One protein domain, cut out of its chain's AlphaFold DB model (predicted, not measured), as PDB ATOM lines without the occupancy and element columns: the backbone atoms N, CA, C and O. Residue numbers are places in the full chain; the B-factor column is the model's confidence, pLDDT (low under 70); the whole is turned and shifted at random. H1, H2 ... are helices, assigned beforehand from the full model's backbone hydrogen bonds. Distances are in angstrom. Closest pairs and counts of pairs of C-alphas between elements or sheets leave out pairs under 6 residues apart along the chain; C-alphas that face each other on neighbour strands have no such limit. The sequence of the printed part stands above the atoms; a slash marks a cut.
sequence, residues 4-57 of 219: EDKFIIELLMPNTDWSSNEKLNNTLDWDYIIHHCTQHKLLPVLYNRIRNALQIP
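AT A GLANCE: This is residues 4 to 57 of the 219 residues of an uncharacterized protein of Blautia sp. AF25-12LB (UniProt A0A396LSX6). Three short helices are set in a triangle, with a long loop, residues 12 to 29, swinging out from the end of H1 and coming back to the start of H2. H2 and H3 make a corner through the tight link between them, H1 stands at a steep angle to H2, and the tail after H3 is a stretch without a named element. The printed part has 54 residues with three named helices, in the order H1, H2, H3, and no named strand. The class is all helix, though under half of the residues, 26 of 54, are in named elements. The whole is compact and rounded, with a radius of gyration of the C-alphas of 10.2 A and spans of 26 by 24 by 18 A.

HOW THE PARTS SIT: The longest helix is H2, residues 30 to 39. H1, residues 4 to 11, touches H2, with 5 pairs of C-alphas within 8 A. Their closest C-alphas are those of Glu 4 and Ile 33, 6.2 A apart. The two run the same way at a steep tilt of 60 degrees. H3, residues 43 to 50, and H2 touch only at the corner by their link, and only just, with 3 pairs of C-alphas within 8 A. The closest C-alphas there are those of Cys 37 and Leu 43, 5.3 A apart. These two helices run opposite ways at a steep tilt of 43 degrees. H1 and H3 only just touch, with 3 pairs of C-alphas within 8 A, the closest being those of Leu 11 and Leu 46 at 6.7 A. Their lines are about perpendicular, at 80 degrees. In H1, H2 and H3 every O i to N i+4 pair is within hydrogen-bond range.

IN THESE COORDINATES: H2 runs 14.1 A from C-alpha 30 at (93.547, 127.156, 128.904) to C-alpha 39 at (104.011, 135.545, 124.567). H1 begins at C-alpha 4, at (92.208, 134.451, 132.500), and measures 10.6 A from first to last C-alpha. H3 measures 10.5 A and ends at C-alpha 50, at (100.182, 124.699, 138.937).

THE WHOLE: The two C-alphas farthest apart in the domain are those of Ser 20 and Gln 39, at 26.2 A. The printed part, residues 4 to 57, has no cut. The link from H1 to H2 is long, with 18 residues, and its C-alphas lie 8 to 14 A from the mean of the C-alphas. The link from H2 to H3, 3 residues, is tight. The mean pLDDT of the printed part is 83.1, and the model's confidence is under 70 at residues 14 to 17, 19 to 23 and 25 to 26.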
ATOM      1  N   GLU A   4      90.875 134.967 132.808       92.25
ATOM      2  CA  GLU A   4      92.208 134.451 132.500       92.25
ATOM      3  C   GLU A   4      93.291 135.524 132.684       92.25
ATOM      4  O   GLU A   4      94.372 135.225 133.178       92.25
ATOM      5  N   ASP A   5      93.001 136.791 132.364       91.94
ATOM      6  CA  ASP A   5      93.942 137.894 132.612       91.94
ATOM      7  C   ASP A   5      94.194 138.063 134.120       91.94
ATOM      8  O   ASP A   5      95.334 138.237 134.554       91.94
ATOM      9  N   LYS A   6      93.126 137.978 134.934       89.19
ATOM     10  CA  LYS A   6      93.222 137.998 136.404       89.19
ATOM     11  C   LYS A   6      94.059 136.827 136.905       89.19
ATOM     12  O   LYS A   6      94.991 137.044 137.673       89.19
ATOM     13  N   PHE A   7      93.772 135.624 136.410       89.25
ATOM     14  CA  PHE A   7      94.528 134.417 136.725       89.25
ATOM     15  C   PHE A   7      96.023 134.590 136.417       89.25
ATOM     16  O   PHE A   7      96.862 134.319 137.273       89.25
ATOM     17  N   ILE A   8      96.373 135.115 135.237       90.56
ATOM     18  CA  ILE A   8      97.772 135.338 134.843       90.56
ATOM     19  C   ILE A   8      98.462 136.354 135.761       90.56
ATOM     20  O   ILE A   8      99.609 136.140 136.147       90.56
ATOM     21  N   ILE A   9      97.789 137.442 136.139       88.94
ATOM     22  CA  ILE A   9      98.349 138.432 137.073       88.94
ATOM     23  C   ILE A   9      98.569 137.805 138.454       88.94
ATOM     24  O   ILE A   9      99.618 138.011 139.067       88.94
ATOM     25  N   GLU A  10      97.621 136.999 138.931       87.31
ATOM     26  CA  GLU A  10      97.736 136.305 140.213       87.31
ATOM     27  C   GLU A  10      98.948 135.364 140.264       87.31
ATOM     28  O   GLU A  10      99.553 135.233 141.334       87.31
ATOM     29  N   LEU A  11      99.354 134.749 139.134       84.25
ATOM     30  CA  LEU A  11     100.553 133.885 139.048       84.25
ATOM     31  C   LEU A  11     101.835 134.623 139.444       84.25
ATOM     32  O   LEU A  11     102.779 134.005 139.948       84.25
ATOM     33  N   LEU A  12     101.873 135.934 139.196       83.94
ATOM     34  CA  LEU A  12     103.036 136.785 139.428       83.94
ATOM     35  C   LEU A  12     103.127 137.281 140.872       83.94
ATOM     36  O   LEU A  12     104.168 137.802 141.271       83.94
ATOM     37  N   MET A  13     102.063 137.126 141.661       82.56
ATOM     38  CA  MET A  13     102.047 137.615 143.031       82.56
ATOM     39  C   MET A  13     102.798 136.657 143.976       82.56
ATOM     40  O   MET A  13     102.506 135.456 144.012       82.56
ATOM     41  N   PRO A  14     103.762 137.162 144.771       64.31
ATOM     42  CA  PRO A  14     104.399 136.372 145.813       64.31
ATOM     43  C   PRO A  14     103.359 136.095 146.909       64.31
ATOM     44  O   PRO A  14     102.766 137.034 147.431       64.31
ATOM     45  N   ASN A  15     103.155 134.820 147.261       64.69
ATOM     46  CA  ASN A  15     102.203 134.302 148.271       64.69
ATOM     47  C   ASN A  15     100.809 133.886 147.776       64.69
ATOM     48  O   ASN A  15      99.924 133.626 148.592       64.69
ATOM     49  N   THR A  16     100.599 133.742 146.470       66.69
ATOM     50  CA  THR A  16      99.379 133.084 145.985       66.69
ATOM     51  C   THR A  16      99.471 131.576 146.238       66.69
ATOM     52  O   THR A  16     100.329 130.902 145.672       66.69
ATOM     53  N   ASP A  17      98.588 131.038 147.086       69.62
ATOM     54  CA  ASP A  17      98.405 129.589 147.216       69.62
ATOM     55  C   ASP A  17      97.672 129.048 145.980       69.62
ATOM     56  O   ASP A  17      96.558 129.488 145.673       69.62
ATOM     57  N   TRP A  18      98.335 128.139 145.268       72.31
ATOM     58  CA  TRP A  18      97.854 127.460 144.057       72.31
ATOM     59  C   TRP A  18      97.455 126.007 144.311       72.31
ATOM     60  O   TRP A  18      97.061 125.303 143.384       72.31
ATOM     61  N   SER A  19      97.561 125.547 145.561       64.19
ATOM     62  CA  SER A  19      97.067 124.231 145.965       64.19
ATOM     63  C   SER A  19      95.542 124.202 146.091       64.19
ATOM     64  O   SER A  19      94.944 123.128 146.021       64.19
ATOM     65  N   SER A  20      94.899 125.370 146.232       63.56
ATOM     66  CA  SER A  20      93.446 125.468 146.303       63.56
ATOM     67  C   SER A  20      92.795 125.380 144.920       63.56
ATOM     68  O   SER A  20      93.085 126.123 143.981       63.56
ATOM     69  N   ASN A  21      91.850 124.452 144.822       61.62
ATOM     70  CA  ASN A  21      91.084 124.139 143.622       61.62
ATOM     71  C   ASN A  21      90.191 125.304 143.140       61.62
ATOM     72  O   ASN A  21      89.906 125.409 141.953       61.62
ATOM     73  N   GLU A  22      89.793 126.223 144.021       63.88
ATOM     74  CA  GLU A  22      88.864 127.317 143.689       63.88
ATOM     75  C   GLU A  22      89.377 128.265 142.592       63.88
ATOM     76  O   GLU A  22      88.585 128.808 141.825       63.88
ATOM     77  N   LYS A  23      90.700 128.436 142.480       68.88
ATOM     78  CA  LYS A  23      91.326 129.300 141.460       68.88
ATOM     79  C   LYS A  23      91.469 128.623 140.102       68.88
ATOM     80  O   LYS A  23      91.651 129.291 139.089       68.88
ATOM     81  N   LEU A  24      91.400 127.296 140.087       71.62
ATOM     82  CA  LEU A  24      91.515 126.454 138.906       71.62
ATOM     83  C   LEU A  24      90.120 125.935 138.569       71.62
ATOM     84  O   LEU A  24      89.811 124.762 138.762       71.62
ATOM     85  N   ASN A  25      89.250 126.845 138.132       69.25
ATOM     86  CA  ASN A  25      87.899 126.493 137.713       69.25
ATOM     87  C   ASN A  25      87.926 125.854 136.312       69.25
ATOM     88  O   ASN A  25      88.685 126.273 135.438       69.25
ATOM     89  N   ASN A  26      87.031 124.895 136.070       68.62
ATOM     90  CA  ASN A  26      86.838 124.225 134.779       68.62
ATOM     91  C   ASN A  26      86.368 125.171 133.654       68.62
ATOM     92  O   ASN A  26      86.258 124.748 132.509       68.62
ATOM     93  N   THR A  27      86.067 126.433 133.969       82.00
ATOM     94  CA  THR A  27      85.652 127.463 133.007       82.00
ATOM     95  C   THR A  27      86.812 128.259 132.415       82.00
ATOM     96  O   THR A  27      86.551 129.125 131.584       82.00
ATOM     97  N   LEU A  28      88.054 128.040 132.864       88.69
ATOM     98  CA  LEU A  28      89.220 128.748 132.336       88.69
ATOM     99  C   LEU A  28      89.528 128.310 130.901       88.69
ATOM    100  O   LEU A  28      89.661 127.118 130.619       88.69
ATOM    101  N   ASP A  29      89.711 129.288 130.018       92.50
ATOM    102  CA  ASP A  29      90.239 129.055 128.676       92.50
ATOM    103  C   ASP A  29      91.758 128.820 128.749       92.50
ATOM    104  O   ASP A  29      92.576 129.746 128.777       92.50
ATOM    105  N   TRP A  30      92.144 127.548 128.818       92.06
ATOM    106  CA  TRP A  30      93.547 127.156 128.904       92.06
ATOM    107  C   TRP A  30      94.353 127.478 127.647       92.06
ATOM    108  O   TRP A  30      95.549 127.743 127.761       92.06
ATOM    109  N   ASP A  31      93.726 127.505 126.472       92.44
ATOM    110  CA  ASP A  31      94.421 127.839 125.229       92.44
ATOM    111  C   ASP A  31      94.780 129.331 125.215       92.44
ATOM    112  O   ASP A  31      95.911 129.698 124.880       92.44
ATOM    113  N   TYR A  32      93.871 130.189 125.697       94.38
ATOM    114  CA  TYR A  32      94.157 131.602 125.952       94.38
ATOM    115  C   TYR A  32      95.296 131.771 126.968       94.38
ATOM    116  O   TYR A  32      96.257 132.500 126.708       94.38
ATOM    117  N   ILE A  33      95.244 131.067 128.106       93.62
ATOM    118  CA  ILE A  33      96.287 131.149 129.142       93.62
ATOM    119  C   ILE A  33      97.653 130.745 128.576       93.62
ATOM    120  O   ILE A  33      98.622 131.487 128.733       93.62
ATOM    121  N   ILE A  34      97.744 129.604 127.889       93.38
ATOM    122  CA  ILE A  34      98.999 129.124 127.300       93.38
ATOM    123  C   ILE A  34      99.515 130.106 126.251       93.38
ATOM    124  O   ILE A  34     100.705 130.428 126.267       93.38
ATOM    125  N   HIS A  35      98.648 130.631 125.383       94.06
ATOM    126  CA  HIS A  35      99.037 131.624 124.385       94.06
ATOM    127  C   HIS A  35      99.682 132.851 125.044       94.06
ATOM    128  O   HIS A  35     100.821 133.205 124.726       94.06
ATOM    129  N   HIS A  36      99.004 133.457 126.019       94.12
ATOM    130  CA  HIS A  36      99.496 134.654 126.698       94.12
ATOM    131  C   HIS A  36     100.734 134.377 127.557       94.12
ATOM    132  O   HIS A  36     101.710 135.127 127.495       94.12
ATOM    133  N   CYS A  37     100.761 133.272 128.305       93.25
ATOM    134  CA  CYS A  37     101.948 132.876 129.054       93.25
ATOM    135  C   CYS A  37     103.144 132.609 128.131       93.25
ATOM    136  O   CYS A  37     104.271 132.921 128.508       93.25
ATOM    137  N   THR A  38     102.935 132.099 126.917       91.19
ATOM    138  CA  THR A  38     104.009 131.936 125.925       91.19
ATOM    139  C   THR A  38     104.532 133.293 125.457       91.19
ATOM    140  O   THR A  38     105.734 133.546 125.547       91.19
ATOM    141  N   GLN A  39     103.640 134.200 125.036       91.75
ATOM    142  CA  GLN A  39     104.011 135.545 124.567       91.75
ATOM    143  C   GLN A  39     104.778 136.341 125.631       91.75
ATOM    144  O   GLN A  39     105.760 137.020 125.328       91.75
ATOM    145  N   HIS A  40     104.374 136.213 126.894       90.38
ATOM    146  CA  HIS A  40     104.986 136.920 128.018       90.38
ATOM    147  C   HIS A  40     106.114 136.138 128.713       90.38
ATOM    148  O   HIS A  40     106.653 136.615 129.710       90.38
ATOM    149  N   LYS A  41     106.509 134.964 128.193       89.38
ATOM    150  CA  LYS A  41     107.560 134.089 128.760       89.38
ATOM    151  C   LYS A  41     107.289 133.642 130.208       89.38
ATOM    152  O   LYS A  41     108.213 133.475 130.999       89.38
ATOM    153  N   LEU A  42     106.021 133.420 130.540       91.25
ATOM    154  CA  LEU A  42     105.530 132.994 131.852       91.25
ATOM    155  C   LEU A  42     105.262 131.486 131.954       91.25
ATOM    156  O   LEU A  42     104.857 131.035 133.018       91.25
ATOM    157  N   LEU A  43     105.487 130.686 130.902       91.81
ATOM    158  CA  LEU A  43     105.256 129.232 130.960       91.81
ATOM    159  C   LEU A  43     105.987 128.524 132.120       91.81
ATOM    160  O   LEU A  43     105.343 127.721 132.797       91.81
ATOM    161  N   PRO A  44     107.270 128.817 132.428       89.88
ATOM    162  CA  PRO A  44     107.937 128.186 133.568       89.88
ATOM    163  C   PRO A  44     107.316 128.596 134.909       89.88
ATOM    164  O   PRO A  44     107.193 127.769 135.809       89.88
ATOM    165  N   VAL A  45     106.869 129.854 135.021       90.19
ATOM    166  CA  VAL A  45     106.144 130.352 136.200       90.19
ATOM    167  C   VAL A  45     104.831 129.590 136.342       90.19
ATOM    168  O   VAL A  45     104.588 129.002 137.391       90.19
ATOM    169  N   LEU A  46     104.030 129.532 135.274       91.25
ATOM    170  CA  LEU A  46     102.769 128.797 135.228       91.25
ATOM    171  C   LEU A  46     102.973 127.349 135.682       91.25
ATOM    172  O   LEU A  46     102.357 126.937 136.661       91.25
ATOM    173  N   TYR A  47     103.899 126.617 135.053       90.94
ATOM    174  CA  TYR A  47     104.225 125.240 135.426       90.94
ATOM    175  C   TYR A  47     104.561 125.113 136.915       90.94
ATOM    176  O   TYR A  47     103.967 124.297 137.615       90.94
ATOM    177  N   ASN A  48     105.457 125.947 137.442       87.50
ATOM    178  CA  ASN A  48     105.856 125.860 138.845       87.50
ATOM    179  C   ASN A  48     104.726 126.168 139.826       87.50
ATOM    180  O   ASN A  48     104.729 125.617 140.928       87.50
ATOM    181  N   ARG A  49     103.774 127.030 139.454       86.56
ATOM    182  CA  ARG A  49     102.606 127.323 140.292       86.56
ATOM    183  C   ARG A  49     101.590 126.185 140.272       86.56
ATOM    184  O   ARG A  49     101.051 125.858 141.321       86.56
ATOM    185  N   ILE A  50     101.356 125.561 139.117       84.94
ATOM    186  CA  ILE A  50     100.182 124.699 138.937       84.94
ATOM    187  C   ILE A  50     100.500 123.203 138.779       84.94
ATOM    188  O   ILE A  50      99.590 122.391 138.872       84.94
ATOM    189  N   ARG A  51     101.764 122.785 138.597       82.12
ATOM    190  CA  ARG A  51     102.138 121.372 138.322       82.12
ATOM    191  C   ARG A  51     101.639 120.339 139.341       82.12
ATOM    192  O   ARG A  51     101.565 119.161 139.014       82.12
ATOM    193  N   ASN A  52     101.334 120.768 140.565       78.94
ATOM    194  CA  ASN A  52     100.836 119.909 141.641       78.94
ATOM    195  C   ASN A  52      99.313 120.015 141.848       78.94
ATOM    196  O   ASN A  52      98.788 119.393 142.770       78.94
ATOM    197  N   ALA A  53      98.606 120.819 141.053       80.44
ATOM    198  CA  ALA A  53      97.175 121.020 141.219       80.44
ATOM    199  C   ALA A  53      96.351 119.949 140.487       80.44
ATOM    200  O   ALA A  53      96.736 119.446 139.431       80.44
ATOM    201  N   LEU A  54      95.197 119.598 141.060       70.06
ATOM    202  CA  LEU A  54      94.419 118.417 140.664       70.06
ATOM    203  C   LEU A  54      93.396 118.677 139.544       70.06
ATOM    204  O   LEU A  54      92.947 117.726 138.911       70.06
ATOM    205  N   GLN A  55      93.025 119.935 139.285       79.62
ATOM    206  CA  GLN A  55      91.941 120.305 138.355       79.62
ATOM    207  C   GLN A  55      92.417 120.802 136.982       79.62
ATOM    208  O   GLN A  55      91.687 121.486 136.269       79.62
ATOM    209  N   ILE A  56      93.649 120.486 136.591       84.12
ATOM    210  CA  ILE A  56      94.185 120.918 135.298       84.12
ATOM    211  C   ILE A  56      93.914 119.832 134.256       84.12
ATOM    212  O   ILE A  56      94.208 118.659 134.510       84.12
ATOM    213  N   PRO A  57      93.424 120.188 133.057       87.31
ATOM    214  CA  PRO A  57      93.295 119.233 131.970       87.31
ATOM    215  C   PRO A  57      94.623 118.528 131.671       87.31
ATOM    216  O   PRO A  57      95.675 119.157 131.548       87.31
TER     217      PRO A  57